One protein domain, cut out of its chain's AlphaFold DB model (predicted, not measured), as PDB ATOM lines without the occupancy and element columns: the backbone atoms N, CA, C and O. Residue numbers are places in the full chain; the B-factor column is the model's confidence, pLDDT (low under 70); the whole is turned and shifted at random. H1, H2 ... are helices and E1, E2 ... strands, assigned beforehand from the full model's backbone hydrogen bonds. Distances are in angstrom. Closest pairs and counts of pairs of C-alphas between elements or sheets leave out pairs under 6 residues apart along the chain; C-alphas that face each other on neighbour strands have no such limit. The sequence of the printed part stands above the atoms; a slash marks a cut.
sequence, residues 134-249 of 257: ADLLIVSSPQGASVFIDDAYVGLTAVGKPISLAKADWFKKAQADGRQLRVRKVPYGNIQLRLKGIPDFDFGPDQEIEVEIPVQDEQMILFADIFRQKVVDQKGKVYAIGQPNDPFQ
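AT A GLANCE: This is residues 134 to 249 of the 257 residues of the protein "PEGA domain-containing protein" of Candidatus Poribacteria bacterium (UniProt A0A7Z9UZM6). Two strongly twisted sheets are packed face to face as a sandwich, E4 E1 E7 E8 E9 against E3 E2 E5 E6, and their edges come close on both sides, E3 to E4 and E6 to E9. The short helix H1 covers E1 and E7 on the face turned away from the other sheet. The printed part has 116 residues, with nine named strands and one named helix in the order E1 E2 E3 H1 E4 E5 E6 E7 E8 E9; it is mostly strand. The five-stranded sheet is mixed and the four-stranded one is antiparallel. The whole is compact, with a radius of gyration of the C-alphas of 13.4 A and spans of 40 by 30 by 24 A.

IN THESE COORDINATES: E1, residues 134 to 141, begins at C-alpha 134 (195.917, 137.797, 165.973) and is 22.8 A long. E2 is residues 146 to 149 and E3 residues 152 to 156. H1, residues 170 to 176, is 10.0 A long and begins at C-alpha 170 (211.622, 124.868, 167.076). E4 is residues 181 to 186, 13.0 A. E5, residues 189 to 196, measures 22.4 A, and E6, residues 208 to 215, 20.7 A. E7, residues 219 to 225, measures 19.8 A. E8 is residues 230 to 233, and E9, residues 238 to 241, ends at C-alpha 241 (209.361, 131.789, 184.849).

HOW THE PARTS SIT: E1 is parallel to E7 at 18 degrees, with N 137 and O 220 2.9 A apart, and antiparallel to E4, with N 136 and O 183 2.8 A apart. E7, E8 and E9 form a meander, each strand the antiparallel neighbour of the one before, with N 223 and O 232 2.9 A apart and N 239 and O 231 2.9 A apart. In the other sheet these backbone pairs are within hydrogen-bond range: N 147 and O 155 of the neighbours E2 and E3 at 2.8 A, N 148 and O 194 of the neighbours E2 and E5 at 2.8 A, and N 193 and O 211 of the neighbours E5 and E6 at 2.8 A. The hairpins are E2 and E3, E5 and E6, E7 and E8, and E8 and E9. The parts of the two sheets that face each other are 8.5 A centre to centre, with the strands at 28 degrees. The closest C-alphas of E6 and E9 are those of Val 211 and Ala 240, 6.2 A; those of E3 and E4 are Leu 156 and Leu 181, 6.5 A. H1 is on the five-stranded sheet at a height of 9.2 A, over E1 and, only just, E7, with 3 of its C-alphas; its closest C-alpha pair with E7 is Phe 171 and Ile 221, 6.7 A. Every O i to N i+4 pair in H1 is within hydrogen-bond range.

THE WHOLE: The C-alphas farthest apart, those of Ala 176 and Gln 249, are 41.3 A apart. The printed part has no cut. The links E3 to H1, 13 residues, and E5 to E6, 11 residues, are long. The mean pLDDT of the printed part is 88.7; residues 199 to 206 and 241 to 249 are under 70.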
ATOM      1  N   ALA A 134     194.688 138.555 166.148       94.69
ATOM      2  CA  ALA A 134     195.917 137.797 165.973       94.69
ATOM      3  C   ALA A 134     195.647 136.292 165.817       94.69
ATOM      4  O   ALA A 134     194.612 135.770 166.243       94.69
ATOM      5  N   ASP A 135     196.618 135.594 165.232       95.06
ATOM      6  CA  ASP A 135     196.669 134.136 165.207       95.06
ATOM      7  C   ASP A 135     197.722 133.640 166.207       95.06
ATOM      8  O   ASP A 135     198.898 134.006 166.125       95.06
ATOM      9  N   LEU A 136     197.318 132.767 167.129       97.69
ATOM     10  CA  LEU A 136     198.217 132.108 168.072       97.69
ATOM     11  C   LEU A 136     198.437 130.656 167.662       97.69
ATOM     12  O   LEU A 136     197.480 129.894 167.528       97.69
ATOM     13  N   LEU A 137     199.695 130.248 167.504       98.25
ATOM     14  CA  LEU A 137     200.084 128.845 167.394       98.25
ATOM     15  C   LEU A 137     200.641 128.386 168.737       98.25
ATOM     16  O   LEU A 137     201.664 128.896 169.182       98.25
ATOM     17  N   ILE A 138     199.980 127.422 169.374       98.25
ATOM     18  CA  ILE A 138     200.298 127.008 170.743       98.25
ATOM     19  C   ILE A 138     200.847 125.581 170.736       98.25
ATOM     20  O   ILE A 138     200.215 124.647 170.238       98.25
ATOM     21  N   VAL A 139     202.041 125.429 171.303       97.69
ATOM     22  CA  VAL A 139     202.748 124.161 171.504       97.69
ATOM     23  C   VAL A 139     202.948 123.962 173.000       97.69
ATOM     24  O   VAL A 139     203.241 124.924 173.707       97.69
ATOM     25  N   SER A 140     202.850 122.727 173.488       95.62
ATOM     26  CA  SER A 140     203.116 122.432 174.897       95.62
ATOM     27  C   SER A 140     204.053 121.245 175.111       95.62
ATOM     28  O   SER A 140     204.193 120.360 174.259       95.62
ATOM     29  N   SER A 141     204.670 121.237 176.290       92.38
ATOM     30  CA  SER A 141     205.345 120.101 176.908       92.38
ATOM     31  C   SER A 141     204.794 119.930 178.336       92.38
ATOM     32  O   SER A 141     204.986 120.844 179.137       92.38
ATOM     33  N   PRO A 142     204.123 118.810 178.666       91.56
ATOM     34  CA  PRO A 142     203.836 117.673 177.792       91.56
ATOM     35  C   PRO A 142     202.835 118.030 176.679       91.56
ATOM     36  O   PRO A 142     202.188 119.078 176.695       91.56
ATOM     37  N   GLN A 143     202.757 117.169 175.669       93.19
ATOM     38  CA  GLN A 143     201.825 117.310 174.549       93.19
ATOM     39  C   GLN A 143     200.397 116.915 174.938       93.19
ATOM     40  O   GLN A 143     200.206 116.150 175.877       93.19
ATOM     41  N   GLY A 144     199.402 117.380 174.177       93.69
ATOM     42  CA  GLY A 144     197.995 117.060 174.434       93.69
ATOM     43  C   GLY A 144     197.376 117.868 175.572       93.69
ATOM     44  O   GLY A 144     196.358 117.458 176.118       93.69
ATOM     45  N   ALA A 145     197.981 118.996 175.943       94.88
ATOM     46  CA  ALA A 145     197.462 119.862 176.992       94.88
ATOM     47  C   ALA A 145     196.183 120.575 176.534       94.88
ATOM     48  O   ALA A 145     196.113 121.058 175.400       94.88
ATOM     49  N   SER A 146     195.211 120.681 177.438       96.00
ATOM     50  CA  SER A 146     194.034 121.540 177.294       96.00
ATOM     51  C   SER A 146     194.441 122.995 177.398       96.00
ATOM     52  O   SER A 146     195.152 123.363 178.327       96.00
ATOM     53  N   VAL A 147     193.992 123.815 176.454       97.62
ATOM     54  CA  VAL A 147     194.335 125.234 176.370       97.62
ATOM     55  C   VAL A 147     193.087 126.075 176.580       97.62
ATOM     56  O   VAL A 147     192.045 125.821 175.967       97.62
ATOM     57  N   PHE A 148     193.222 127.095 177.419       97.50
ATOM     58  CA  PHE A 148     192.202 128.089 177.705       97.50
ATOM     59  C   PHE A 148     192.768 129.490 177.458       97.50
ATOM     60  O   PHE A 148     193.931 129.757 177.767       97.50
ATOM     61  N   ILE A 149     191.942 130.365 176.891       97.44
ATOM     62  CA  ILE A 149     192.215 131.797 176.741       97.44
ATOM     63  C   ILE A 149     191.069 132.534 177.424       97.44
ATOM     64  O   ILE A 149     189.921 132.322 177.038       97.44
ATOM     65  N   ASP A 150     191.382 133.349 178.429       96.00
ATOM     66  CA  ASP A 150     190.400 134.076 179.246       96.00
ATOM     67  C   ASP A 150     189.287 133.137 179.751       96.00
ATOM     68  O   ASP A 150     188.102 133.327 179.480       96.00
ATOM     69  N   ASP A 151     189.701 132.041 180.397       94.38
ATOM     70  CA  ASP A 151     188.858 130.937 180.889       94.38
ATOM     71  C   ASP A 151     188.082 130.129 179.828       94.38
ATOM     72  O   ASP A 151     187.536 129.064 180.135       94.38
ATOM     73  N   ALA A 152     188.063 130.555 178.565       97.12
ATOM     74  CA  ALA A 152     187.392 129.834 177.491       97.12
ATOM     75  C   ALA A 152     188.284 128.719 176.929       97.12
ATOM     76  O   ALA A 152     189.402 128.962 176.478       97.12
ATOM     77  N   TYR A 153     187.779 127.483 176.902       97.06
ATOM     78  CA  TYR A 153     188.477 126.353 176.283       97.06
ATOM     79  C   TYR A 153     188.596 126.540 174.761       97.06
ATOM     80  O   TYR A 153     187.584 126.653 174.066       97.06
ATOM     81  N   VAL A 154     189.827 126.526 174.238       97.69
ATOM     82  CA  VAL A 154     190.124 126.758 172.808       97.69
ATOM     83  C   VAL A 154     190.649 125.521 172.072       97.69
ATOM     84  O   VAL A 154     190.720 125.529 170.844       97.69
ATOM     85  N   GLY A 155     190.993 124.446 172.790       97.25
ATOM     86  CA  GLY A 155     191.381 123.167 172.190       97.25
ATOM     87  C   GLY A 155     192.526 122.452 172.906       97.25
ATOM     88  O   GLY A 155     192.911 122.811 174.016       97.25
ATOM     89  N   LEU A 156     193.078 121.438 172.235       96.69
ATOM     90  CA  LEU A 156     194.222 120.649 172.699       96.69
ATOM     91  C   LEU A 156     195.463 120.963 171.864       96.69
ATOM     92  O   LEU A 156     195.367 121.112 170.642       96.69
ATOM     93  N   THR A 157     196.639 120.986 172.489       96.69
ATOM     94  CA  THR A 157     197.905 120.977 171.741       96.69
ATOM     95  C   THR A 157     198.133 119.626 171.056       96.69
ATOM     96  O   THR A 157     197.570 118.597 171.437       96.69
ATOM     97  N   ALA A 158     198.963 119.599 170.010       95.62
ATOM     98  CA  ALA A 158     199.138 118.383 169.221       95.62
ATOM     99  C   ALA A 158     199.874 117.278 169.991       95.62
ATOM    100  O   ALA A 158     200.927 117.516 170.583       95.62
ATOM    101  N   VAL A 159     199.391 116.045 169.847       92.94
ATOM    102  CA  VAL A 159     200.063 114.818 170.299       92.94
ATOM    103  C   VAL A 159     200.936 114.256 169.176       92.94
ATOM    104  O   VAL A 159     200.517 114.243 168.019       92.94
ATOM    105  N   GLY A 160     202.150 113.776 169.458       89.44
ATOM    106  CA  GLY A 160     202.980 113.046 168.495       89.44
ATOM    107  C   GLY A 160     204.476 113.253 168.706       89.44
ATOM    108  O   GLY A 160     205.002 113.003 169.781       89.44
ATOM    109  N   LYS A 161     205.198 113.673 167.658       90.06
ATOM    110  CA  LYS A 161     206.635 113.960 167.774       90.06
ATOM    111  C   LYS A 161     206.845 115.210 168.646       90.06
ATOM    112  O   LYS A 161     206.349 116.269 168.251       90.06
ATOM    113  N   PRO A 162     207.579 115.132 169.772       90.19
ATOM    114  CA  PRO A 162     207.820 116.290 170.626       90.19
ATOM    115  C   PRO A 162     208.610 117.383 169.906       90.19
ATOM    116  O   PRO A 162     209.591 117.112 169.203       90.19
ATOM    117  N   ILE A 163     208.200 118.631 170.114       93.88
ATOM    118  CA  ILE A 163     208.974 119.816 169.742       93.88
ATOM    119  C   ILE A 163     209.775 120.226 170.976       93.88
ATOM    120  O   ILE A 163     209.246 120.256 172.081       93.88
ATOM    121  N   SER A 164     211.062 120.519 170.800       92.38
ATOM    122  CA  SER A 164     211.956 120.877 171.904       92.38
ATOM    123  C   SER A 164     212.423 122.318 171.769       92.38
ATOM    124  O   SER A 164     213.056 122.662 170.770       92.38
ATOM    125  N   LEU A 165     212.191 123.119 172.813       90.31
ATOM    126  CA  LEU A 165     212.710 124.485 172.941       90.31
ATOM    127  C   LEU A 165     214.240 124.579 172.862       90.31
ATOM    128  O   LEU A 165     214.770 125.634 172.531       90.31
ATOM    129  N   ALA A 166     214.968 123.488 173.128       91.31
ATOM    130  CA  ALA A 166     216.428 123.467 173.026       91.31
ATOM    131  C   ALA A 166     216.936 123.576 171.574       91.31
ATOM    132  O   ALA A 166     218.129 123.768 171.343       91.31
ATOM    133  N   LYS A 167     216.059 123.412 170.575       93.62
ATOM    134  CA  LYS A 167     216.404 123.555 169.158       93.62
ATOM    135  C   LYS A 167     216.081 124.973 168.692       93.62
ATOM    136  O   LYS A 167     214.935 125.390 168.762       93.62
ATOM    137  N   ALA A 168     217.064 125.683 168.138       91.31
ATOM    138  CA  ALA A 168     216.891 127.066 167.682       91.31
ATOM    139  C   ALA A 168     215.787 127.244 166.615       91.31
ATOM    140  O   ALA A 168     215.223 128.322 166.485       91.31
ATOM    141  N   ASP A 169     215.462 126.194 165.859       94.19
ATOM    142  CA  ASP A 169     214.455 126.187 164.796       94.19
ATOM    143  C   ASP A 169     213.085 125.635 165.238       94.19
ATOM    144  O   ASP A 169     212.253 125.300 164.389       94.19
ATOM    145  N   TRP A 170     212.838 125.497 166.546       96.25
ATOM    146  CA  TRP A 170     211.622 124.868 167.076       96.25
ATOM    147  C   TRP A 170     210.333 125.508 166.533       96.25
ATOM    148  O   TRP A 170     209.401 124.790 166.177       96.25
ATOM    149  N   PHE A 171     210.302 126.836 166.388       97.06
ATOM    150  CA  PHE A 171     209.133 127.577 165.905       97.06
ATOM    151  C   PHE A 171     208.823 127.271 164.433       97.06
ATOM    152  O   PHE A 171     207.659 127.192 164.051       97.06
ATOM    153  N   LYS A 172     209.846 127.006 163.606       97.06
ATOM    154  CA  LYS A 172     209.654 126.576 162.208       97.06
ATOM    155  C   LYS A 172     209.017 125.190 162.150       97.06
ATOM    156  O   LYS A 172     208.133 124.951 161.334       97.06
ATOM    157  N   LYS A 173     209.436 124.285 163.041       96.19
ATOM    158  CA  LYS A 173     208.840 122.944 163.171       96.19
ATOM    159  C   LYS A 173     207.397 123.016 163.659       96.19
ATOM    160  O   LYS A 173     206.554 122.311 163.120       96.19
ATOM    161  N   ALA A 174     207.118 123.892 164.625       96.50
ATOM    162  CA  ALA A 174     205.765 124.152 165.104       96.50
ATOM    163  C   ALA A 174     204.863 124.675 163.979       96.50
ATOM    164  O   ALA A 174     203.777 124.148 163.757       96.50
ATOM    165  N   GLN A 175     205.350 125.651 163.210       96.62
ATOM    166  CA  GLN A 175     204.611 126.234 162.093       96.62
ATOM    167  C   GLN A 175     204.340 125.228 160.965       96.62
ATOM    168  O   GLN A 175     203.244 125.237 160.404       96.62
ATOM    169  N   ALA A 176     205.303 124.352 160.660       96.19
ATOM    170  CA  ALA A 176     205.169 123.319 159.633       96.19
ATOM    171  C   ALA A 176     204.255 122.150 160.046       96.19
ATOM    172  O   ALA A 176     203.731 121.445 159.186       96.19
ATOM    173  N   ASP A 177     204.047 121.929 161.346       95.69
ATOM    174  CA  ASP A 177     203.156 120.881 161.838       95.69
ATOM    175  C   ASP A 177     201.695 121.367 161.817       95.69
ATOM    176  O   ASP A 177     201.237 122.173 162.635       95.69
ATOM    177  N   GLY A 178     200.934 120.872 160.839       94.62
ATOM    178  CA  GLY A 178     199.520 121.206 160.650       94.62
ATOM    179  C   GLY A 178     198.616 120.801 161.819       94.62
ATOM    180  O   GLY A 178     197.519 121.335 161.936       94.62
ATOM    181  N   ARG A 179     199.076 119.914 162.710       95.69
ATOM    182  CA  ARG A 179     198.297 119.434 163.864       95.69
ATOM    183  C   ARG A 179     198.368 120.370 165.067       95.69
ATOM    184  O   ARG A 179     197.542 120.243 165.961       95.69
ATOM    185  N   GLN A 180     199.365 121.261 165.116       96.88
ATOM    186  CA  GLN A 180     199.517 122.208 166.225       96.88
ATOM    187  C   GLN A 180     198.293 123.110 166.337       96.88
ATOM    188  O   GLN A 180     197.736 123.541 165.318       96.88
ATOM    189  N   LEU A 181     197.904 123.400 167.579       97.88
ATOM    190  CA  LEU A 181     196.743 124.222 167.876       97.88
ATOM    191  C   LEU A 181     196.962 125.625 167.313       97.88
ATOM    192  O   LEU A 181     197.966 126.269 167.614       97.88
ATOM    193  N   ARG A 182     196.017 126.083 166.490       97.44
ATOM    194  CA  ARG A 182     195.990 127.436 165.932       97.44
ATOM    195  C   ARG A 182     194.692 128.103 166.348       97.44
ATOM    196  O   ARG A 182     193.633 127.742 165.839       97.44
ATOM    197  N   VAL A 183     194.786 129.065 167.253       96.44
ATOM    198  CA  VAL A 183     193.657 129.896 167.662       96.44
ATOM    199  C   VAL A 183     193.664 131.141 166.788       96.44
ATOM    200  O   VAL A 183     194.669 131.843 166.726       96.44
ATOM    201  N   ARG A 184     192.569 131.385 166.070       93.19
ATOM    202  CA  ARG A 184     192.424 132.549 165.184       93.19
ATOM    203  C   ARG A 184     191.548 133.603 165.833       93.19
ATOM    204  O   ARG A 184     190.711 133.271 166.667       93.19
ATOM    205  N   LYS A 185     191.677 134.839 165.353       91.69
ATOM    206  CA  LYS A 185     190.875 135.984 165.801       91.69
ATOM    207  C   LYS A 185     191.013 136.279 167.298       91.69
ATOM    208  O   LYS A 185     190.053 136.688 167.946       91.69
ATOM    209  N   VAL A 186     192.208 136.070 167.845       94.75
ATOM    210  CA  VAL A 186     192.507 136.416 169.237       94.75
ATOM    211  C   VAL A 186     192.601 137.943 169.356       94.75
ATOM    212  O   VAL A 186     193.317 138.553 168.558       94.75
ATOM    213  N   PRO A 187     191.888 138.592 170.293       92.00
ATOM    214  CA  PRO A 187     191.998 140.035 170.493       92.00
ATOM    215  C   PRO A 187     193.434 140.467 170.824       92.00
ATOM    216  O   PRO A 187     194.174 139.742 171.485       92.00
ATOM    217  N   TYR A 188     193.828 141.663 170.380       93.25
ATOM    218  CA  TYR A 188     195.076 142.273 170.849       93.25
ATOM    219  C   TYR A 188     194.921 142.770 172.282       93.25
ATOM    220  O   TYR A 188     193.833 143.170 172.696       93.25
ATOM    221  N   GLY A 189     196.040 142.828 172.996       94.38
ATOM    222  CA  GLY A 189     196.075 143.178 174.411       94.38
ATOM    223  C   GLY A 189     196.451 141.982 175.271       94.38
ATOM    224  O   GLY A 189     196.976 140.987 174.778       94.38
ATOM    225  N   ASN A 190     196.241 142.117 176.572       95.50
ATOM    226  CA  ASN A 190     196.582 141.074 177.522       95.50
ATOM    227  C   ASN A 190     195.474 140.026 177.544       95.50
ATOM    228  O   ASN A 190     194.311 140.375 177.733       95.50
ATOM    229  N   ILE A 191     195.861 138.767 177.362       96.62
ATOM    230  CA  ILE A 191     194.994 137.605 177.565       96.62
ATOM    231  C   ILE A 191     195.558 136.744 178.689       96.62
ATOM    232  O   ILE A 191     196.778 136.657 178.859       96.62
ATOM    233  N   GLN A 192     194.690 136.052 179.412       96.50
ATOM    234  CA  GLN A 192     195.075 135.001 180.343       96.50
ATOM    235  C   GLN A 192     195.189 133.683 179.574       96.50
ATOM    236  O   GLN A 192     194.193 133.121 179.118       96.50
ATOM    237  N   LEU A 193     196.412 133.186 179.402       97.19
ATOM    238  CA  LEU A 193     196.677 131.891 178.785       97.19
ATOM    239  C   LEU A 193     196.867 130.844 179.881       97.19
ATOM    240  O   LEU A 193     197.836 130.908 180.638       97.19
ATOM    241  N   ARG A 194     195.993 129.839 179.906       95.69
ATOM    242  CA  ARG A 194     196.091 128.699 180.820       95.69
ATOM    243  C   ARG A 194     196.231 127.402 180.041       95.69
ATOM    244  O   ARG A 194     195.498 127.161 179.080       95.69
ATOM    245  N   LEU A 195     197.171 126.553 180.445       94.94
ATOM    246  CA  LEU A 195     197.312 125.204 179.909       94.94
ATOM    247  C   LEU A 195     197.273 124.180 181.031       94.94
ATOM    248  O   LEU A 195     198.014 124.302 182.001       94.94
ATOM    249  N   LYS A 196     196.474 123.134 180.834       92.19
ATOM    250  CA  LYS A 196     196.370 121.990 181.734       92.19
ATOM    251  C   LYS A 196     196.850 120.725 181.034       92.19
ATOM    252  O   LYS A 196     196.252 120.282 180.053       92.19
ATOM    253  N   GLY A 197     197.957 120.174 181.517       88.50
ATOM    254  CA  GLY A 197     198.495 118.887 181.094       88.50
ATOM    255  C   GLY A 197     197.549 117.744 181.451       88.50
ATOM    256  O   GLY A 197     196.738 117.844 182.372       88.50
ATOM    257  N   ILE A 198     197.639 116.649 180.696       75.31
ATOM    258  CA  ILE A 198     196.913 115.424 181.033       75.31
ATOM    259  C   ILE A 198     197.584 114.833 182.282       75.31
ATOM    260  O   ILE A 198     198.800 114.623 182.248       75.31
ATOM    261  N   PRO A 199     196.830 114.554 183.361       64.06
ATOM    262  CA  PRO A 199     197.386 113.888 184.527       64.06
ATOM    263  C   PRO A 199     197.918 112.521 184.103       64.06
ATOM    264  O   PRO A 199     197.183 111.710 183.538       64.06
ATOM    265  N   ASP A 200     199.189 112.274 184.376       61.31
ATOM    266  CA  ASP A 200     199.800 110.958 184.249       61.31
ATOM    267  C   ASP A 200     200.395 110.591 185.614       61.31
ATOM    268  O   ASP A 200     200.786 111.473 186.388       61.31
ATOM    269  N   PHE A 201     200.378 109.297 185.939       50.22
ATOM    270  CA  PHE A 201     200.598 108.750 187.282       50.22
ATOM    271  C   PHE A 201     201.937 109.199 187.890       50.22
ATOM    272  O   PHE A 201     202.041 109.367 189.103       50.22
ATOM    273  N   ASP A 202     202.926 109.475 187.040       56.50
ATOM    274  CA  ASP A 202     204.284 109.860 187.431       56.50
ATOM    275  C   ASP A 202     204.464 111.360 187.737       56.50
ATOM    276  O   ASP A 202     205.522 111.765 188.218       56.50
ATOM    277  N   PHE A 203     203.466 112.206 187.462       55.38
ATOM    278  CA  PHE A 203     203.666 113.661 187.382       55.38
ATOM    279  C   PHE A 203     202.774 114.495 188.319       55.38
ATOM    280  O   PHE A 203     202.865 115.721 188.303       55.38
ATOM    281  N   GLY A 204     201.945 113.854 189.150       57.25
ATOM    282  CA  GLY A 204     201.101 114.529 190.143       57.25
ATOM    283  C   GLY A 204     199.815 115.168 189.580       57.25
ATOM    284  O   GLY A 204     199.607 115.191 188.364       57.25
ATOM    285  N   PRO A 205     198.913 115.636 190.467       57.09
ATOM    286  CA  PRO A 205     197.559 116.069 190.101       57.09
ATOM    287  C   PRO A 205     197.490 117.428 189.380       57.09
ATOM    288  O   PRO A 205     196.593 117.621 188.557       57.09
ATOM    289  N   ASP A 206     198.449 118.329 189.615       61.03
ATOM    290  CA  ASP A 206     198.370 119.728 189.174       61.03
ATOM    291  C   ASP A 206     199.439 120.059 188.122       61.03
ATOM    292  O   ASP A 206     200.453 120.702 188.387       61.03
ATOM    293  N   GLN A 207     199.220 119.607 186.884       79.81
ATOM    294  CA  GLN A 207     200.013 120.038 185.728       79.81
ATOM    295  C   GLN A 207     199.357 121.238 185.056       79.81
ATOM    296  O   GLN A 207     198.774 121.117 183.978       79.81
ATOM    297  N   GLU A 208     199.430 122.398 185.691       88.19
ATOM    298  CA  GLU A 208     198.828 123.615 185.159       88.19
ATOM    299  C   GLU A 208     199.840 124.750 185.096       88.19
ATOM    300  O   GLU A 208     200.698 124.875 185.964       88.19
ATOM    301  N   ILE A 209     199.749 125.564 184.049       90.38
ATOM    302  CA  ILE A 209     200.445 126.844 183.941       90.38
ATOM    303  C   ILE A 209     199.433 127.902 183.540       90.38
ATOM    304  O   ILE A 209     198.645 127.696 182.614       90.38
ATOM    305  N   GLU A 210     199.504 129.046 184.201       93.06
ATOM    306  CA  GLU A 210     198.711 130.221 183.885       93.06
ATOM    307  C   GLU A 210     199.634 131.434 183.758       93.06
ATOM    308  O   GLU A 210     200.509 131.662 184.594       93.06
ATOM    309  N   VAL A 211     199.487 132.189 182.670       94.62
ATOM    310  CA  VAL A 211     200.326 133.354 182.383       94.62
ATOM    311  C   VAL A 211     199.556 134.401 181.588       94.62
ATOM    312  O   VAL A 211     198.793 134.080 180.679       94.62
ATOM    313  N   GLU A 212     199.808 135.672 181.883       95.75
ATOM    314  CA  GLU A 212     199.329 136.774 181.056       95.75
ATOM    315  C   GLU A 212     200.205 136.925 179.800       95.75
ATOM    316  O   GLU A 212     201.427 137.091 179.880       95.75
ATOM    317  N   ILE A 213     199.584 136.887 178.620       96.88
ATOM    318  CA  ILE A 213     200.259 137.070 177.335       96.88
ATOM    319  C   ILE A 213     199.801 138.385 176.696       96.88
ATOM    320  O   ILE A 213     198.640 138.501 176.312       96.88
ATOM    321  N   PRO A 214     200.699 139.367 176.499       96.69
ATOM    322  CA  PRO A 214     200.405 140.538 175.690       96.69
ATOM    323  C   PRO A 214     200.462 140.165 174.202       96.69
ATOM    324  O   PRO A 214     201.541 140.023 173.616       96.69
ATOM    325  N   VAL A 215     199.290 140.027 173.586       96.69
ATOM    326  CA  VAL A 215     199.111 139.781 172.155       96.69
ATOM    327  C   VAL A 215     199.368 141.078 171.392       96.69
ATOM    328  O   VAL A 215     198.555 142.003 171.410       96.69
ATOM    329  N   GLN A 216     200.538 141.159 170.756       92.94
ATOM    330  CA  GLN A 216     201.041 142.378 170.104       92.94
ATOM    331  C   GLN A 216     201.346 142.190 168.615       92.94
ATOM    332  O   GLN A 216     201.306 143.156 167.859       92.94
ATOM    333  N   ASP A 217     201.652 140.962 168.190       92.81
ATOM    334  CA  ASP A 217     201.938 140.642 166.793       92.81
ATOM    335  C   ASP A 217     200.715 139.986 166.134       92.81
ATOM    336  O   ASP A 217     199.981 139.239 166.776       92.81
ATOM    337  N   GLU A 218     200.537 140.198 164.825       91.00
ATOM    338  CA  GLU A 218     199.483 139.538 164.035       91.00
ATOM    339  C   GLU A 218     199.547 138.007 164.112       91.00
ATOM    340  O   GLU A 218     198.524 137.335 163.970       91.00
ATOM    341  N   GLN A 219     200.749 137.461 164.308       93.75
ATOM    342  CA  GLN A 219     201.000 136.041 164.502       93.75
ATOM    343  C   GLN A 219     202.006 135.839 165.632       93.75
ATOM    344  O   GLN A 219     203.120 136.369 165.584       93.75
ATOM    345  N   MET A 220     201.645 135.017 166.615       97.31
ATOM    346  CA  MET A 220     202.546 134.604 167.692       97.31
ATOM    347  C   MET A 220     202.581 133.082 167.791       97.31
ATOM    348  O   MET A 220     201.569 132.404 167.628       97.31
ATOM    349  N   ILE A 221     203.764 132.533 168.050       98.12
ATOM    350  CA  ILE A 221     203.973 131.105 168.269       98.12
ATOM    351  C   ILE A 221     204.479 130.949 169.696       98.12
ATOM    352  O   ILE A 221     205.572 131.405 170.022       98.12
ATOM    353  N   LEU A 222     203.677 130.309 170.535       98.06
ATOM    354  CA  LEU A 222     203.926 130.149 171.957       98.06
ATOM    355  C   LEU A 222     204.296 128.701 172.253       98.06
ATOM    356  O   LEU A 222     203.618 127.769 171.818       98.06
ATOM    357  N   PHE A 223     205.365 128.518 173.018       97.69
ATOM    358  CA  PHE A 223     205.716 127.238 173.608       97.69
ATOM    359  C   PHE A 223     205.521 127.308 175.116       97.69
ATOM    360  O   PHE A 223     206.196 128.093 175.781       97.69
ATOM    361  N   ALA A 224     204.662 126.446 175.647       95.31
ATOM    362  CA  ALA A 224     204.429 126.283 177.073       95.31
ATOM    363  C   ALA A 224     205.091 124.996 177.591       95.31
ATOM    364  O   ALA A 224     204.653 123.885 177.299       95.31
ATOM    365  N   ASP A 225     206.164 125.141 178.358       93.00
ATOM    366  CA  ASP A 225     206.749 124.073 179.167       93.00
ATOM    367  C   ASP A 225     206.039 124.090 180.527       93.00
ATOM    368  O   ASP A 225     206.403 124.860 181.418       93.00
ATOM    369  N   ILE A 226     204.975 123.290 180.640       90.56
ATOM    370  CA  ILE A 226     204.089 123.226 181.814       90.56
ATOM    371  C   ILE A 226     204.896 122.754 183.027       90.56
ATOM    372  O   ILE A 226     204.820 123.350 184.094       90.56
ATOM    373  N   PHE A 227     205.765 121.754 182.844       84.50
ATOM    374  CA  PHE A 227     206.615 121.235 183.919       84.50
ATOM    375  C   PHE A 227     207.577 122.278 184.482       84.50
ATOM    376  O   PHE A 227     207.869 122.279 185.674       84.50
ATOM    377  N   ARG A 228     208.097 123.157 183.623       86.75
ATOM    378  CA  ARG A 228     209.026 124.215 184.036       86.75
ATOM    379  C   ARG A 228     208.352 125.557 184.283       86.75
ATOM    380  O   ARG A 228     209.072 126.544 184.422       86.75
ATOM    381  N   GLN A 229     207.017 125.603 184.279       88.44
ATOM    382  CA  GLN A 229     206.240 126.829 184.454       88.44
ATOM    383  C   GLN A 229     206.753 127.969 183.557       88.44
ATOM    384  O   GLN A 229     206.994 129.096 183.999       88.44
ATOM    385  N   LYS A 230     207.010 127.642 182.282       92.00
ATOM    386  CA  LYS A 230     207.684 128.542 181.346       92.00
ATOM    387  C   LYS A 230     206.932 128.671 180.033       92.00
ATOM    388  O   LYS A 230     206.740 127.684 179.329       92.00
ATOM    389  N   VAL A 231     206.627 129.908 179.642       96.00
ATOM    390  CA  VAL A 231     206.107 130.233 178.302       96.00
ATOM    391  C   VAL A 231     207.082 131.123 177.548       96.00
ATOM    392  O   VAL A 231     207.558 132.125 178.087       96.00
ATOM    393  N   VAL A 232     207.384 130.748 176.304       96.44
ATOM    394  CA  VAL A 232     208.327 131.451 175.420       96.44
ATOM    395  C   VAL A 232     207.701 131.673 174.046       96.44
ATOM    396  O   VAL A 232     207.073 130.755 173.517       96.44
ATOM    397  N   ASP A 233     207.893 132.851 173.447       97.12
ATOM    398  CA  ASP A 233     207.516 133.098 172.047       97.12
ATOM    399  C   ASP A 233     208.614 132.703 171.038       97.12
ATOM    400  O   ASP A 233     209.756 132.381 171.381       97.12
ATOM    401  N   GLN A 234     208.289 132.790 169.747       96.38
ATOM    402  CA  GLN A 234     209.226 132.574 168.641       96.38
ATOM    403  C   GLN A 234     210.447 133.507 168.640       96.38
ATOM    404  O   GLN A 234     211.447 133.185 167.996       96.38
ATOM    405  N   LYS A 235     210.377 134.659 169.319       95.25
ATOM    406  CA  LYS A 235     211.469 135.640 169.431       95.25
ATOM    407  C   LYS A 235     212.376 135.341 170.636       95.25
ATOM    408  O   LYS A 235     213.405 135.993 170.795       95.25
ATOM    409  N   GLY A 236     212.028 134.351 171.461       93.69
ATOM    410  CA  GLY A 236     212.748 133.985 172.678       93.69
ATOM    411  C   GLY A 236     212.355 134.810 173.908       93.69
ATOM    412  O   GLY A 236     212.981 134.650 174.958       93.69
ATOM    413  N   LYS A 237     211.334 135.671 173.809       94.88
ATOM    414  CA  LYS A 237     210.787 136.404 174.955       94.88
ATOM    415  C   LYS A 237     210.095 135.418 175.884       94.88
ATOM    416  O   LYS A 237     209.319 134.573 175.443       94.88
ATOM    417  N   VAL A 238     210.384 135.538 177.173       94.75
ATOM    418  CA  VAL A 238     209.824 134.684 178.220       94.75
ATOM    419  C   VAL A 238     208.739 135.460 178.965       94.75
ATOM    420  O   VAL A 238     208.983 136.596 179.366       94.75
ATOM    421  N   TYR A 239     207.560 134.860 179.126       91.00
ATOM    422  CA  TYR A 239     206.396 135.491 179.770       91.00
ATOM    423  C   TYR A 239     206.148 134.982 181.188       91.00
ATOM    424  O   TYR A 239     205.737 135.744 182.051       91.00
ATOM    425  N   ALA A 240     206.463 133.714 181.439       80.38
ATOM    426  CA  ALA A 240     206.468 133.130 182.772       80.38
ATOM    427  C   ALA A 240     207.801 132.432 183.024       80.38
ATOM    428  O   ALA A 240     208.346 131.769 182.135       80.38
ATOM    429  N   ILE A 241     208.304 132.598 184.243       62.56
ATOM    430  CA  ILE A 241     209.361 131.789 184.849       62.56
ATOM    431  C   ILE A 241     208.856 131.488 186.261       62.56
ATOM    432  O   ILE A 241     209.143 132.237 187.190       62.56
ATOM    433  N   GLY A 242     208.007 130.474 186.403       56.75
ATOM    434  CA  GLY A 242     207.424 130.114 187.694       56.75
ATOM    435  C   GLY A 242     208.273 129.098 188.455       56.75
ATOM    436  O   GLY A 242     208.803 128.151 187.876       56.75
ATOM    437  N   GLN A 243     208.379 129.279 189.771       57.09
ATOM    438  CA  GLN A 243     208.511 128.142 190.678       57.09
ATOM    439  C   GLN A 243     207.140 127.441 190.729       57.09
ATOM    440  O   GLN A 243     206.130 128.142 190.712       57.09
ATOM    441  N   PRO A 244     207.080 126.098 190.718       53.50
ATOM    442  CA  PRO A 244     205.815 125.373 190.819       53.50
ATOM    443  C   PRO A 244     205.060 125.816 192.078       53.50
ATOM    444  O   PRO A 244     205.677 125.920 193.136       53.50
ATOM    445  N   ASN A 245     203.756 126.085 191.958       54.97
ATOM    446  CA  ASN A 245     202.900 126.270 193.129       54.97
ATOM    447  C   ASN A 245     203.034 125.025 194.008       54.97
ATOM    448  O   ASN A 245     202.865 123.909 193.511       54.97
ATOM    449  N   ASP A 246     203.374 125.213 195.282       58.62
ATOM    450  CA  ASP A 246     203.330 124.127 196.252       58.62
ATOM    451  C   ASP A 246     201.850 123.846 196.561       58.62
ATOM    452  O   ASP A 246     201.177 124.712 197.128       58.62
ATOM    453  N   PRO A 247     201.312 122.669 196.194       55.00
ATOM    454  CA  PRO A 247     199.913 122.333 196.447       55.00
ATOM    455  C   PRO A 247     199.579 122.231 197.948       55.00
ATOM    456  O   PRO A 247     198.410 122.087 198.302       55.00
ATOM    457  N   PHE A 248     200.575 122.308 198.839       58.31
ATOM    458  CA  PHE A 248     200.396 122.334 200.289       58.31
ATOM    459  C   PHE A 248     200.488 123.738 200.899       58.31
ATOM    460  O   PHE A 248     200.229 123.878 202.093       58.31
ATOM    461  N   GLN A 249     200.777 124.785 200.120       59.91
ATOM    462  CA  GLN A 249     200.932 126.145 200.653       59.91
ATOM    463  C   GLN A 249     199.651 126.651 201.343       59.91
ATOM    464  O   GLN A 249     199.705 127.220 202.430       59.91
TER     465      GLN A 249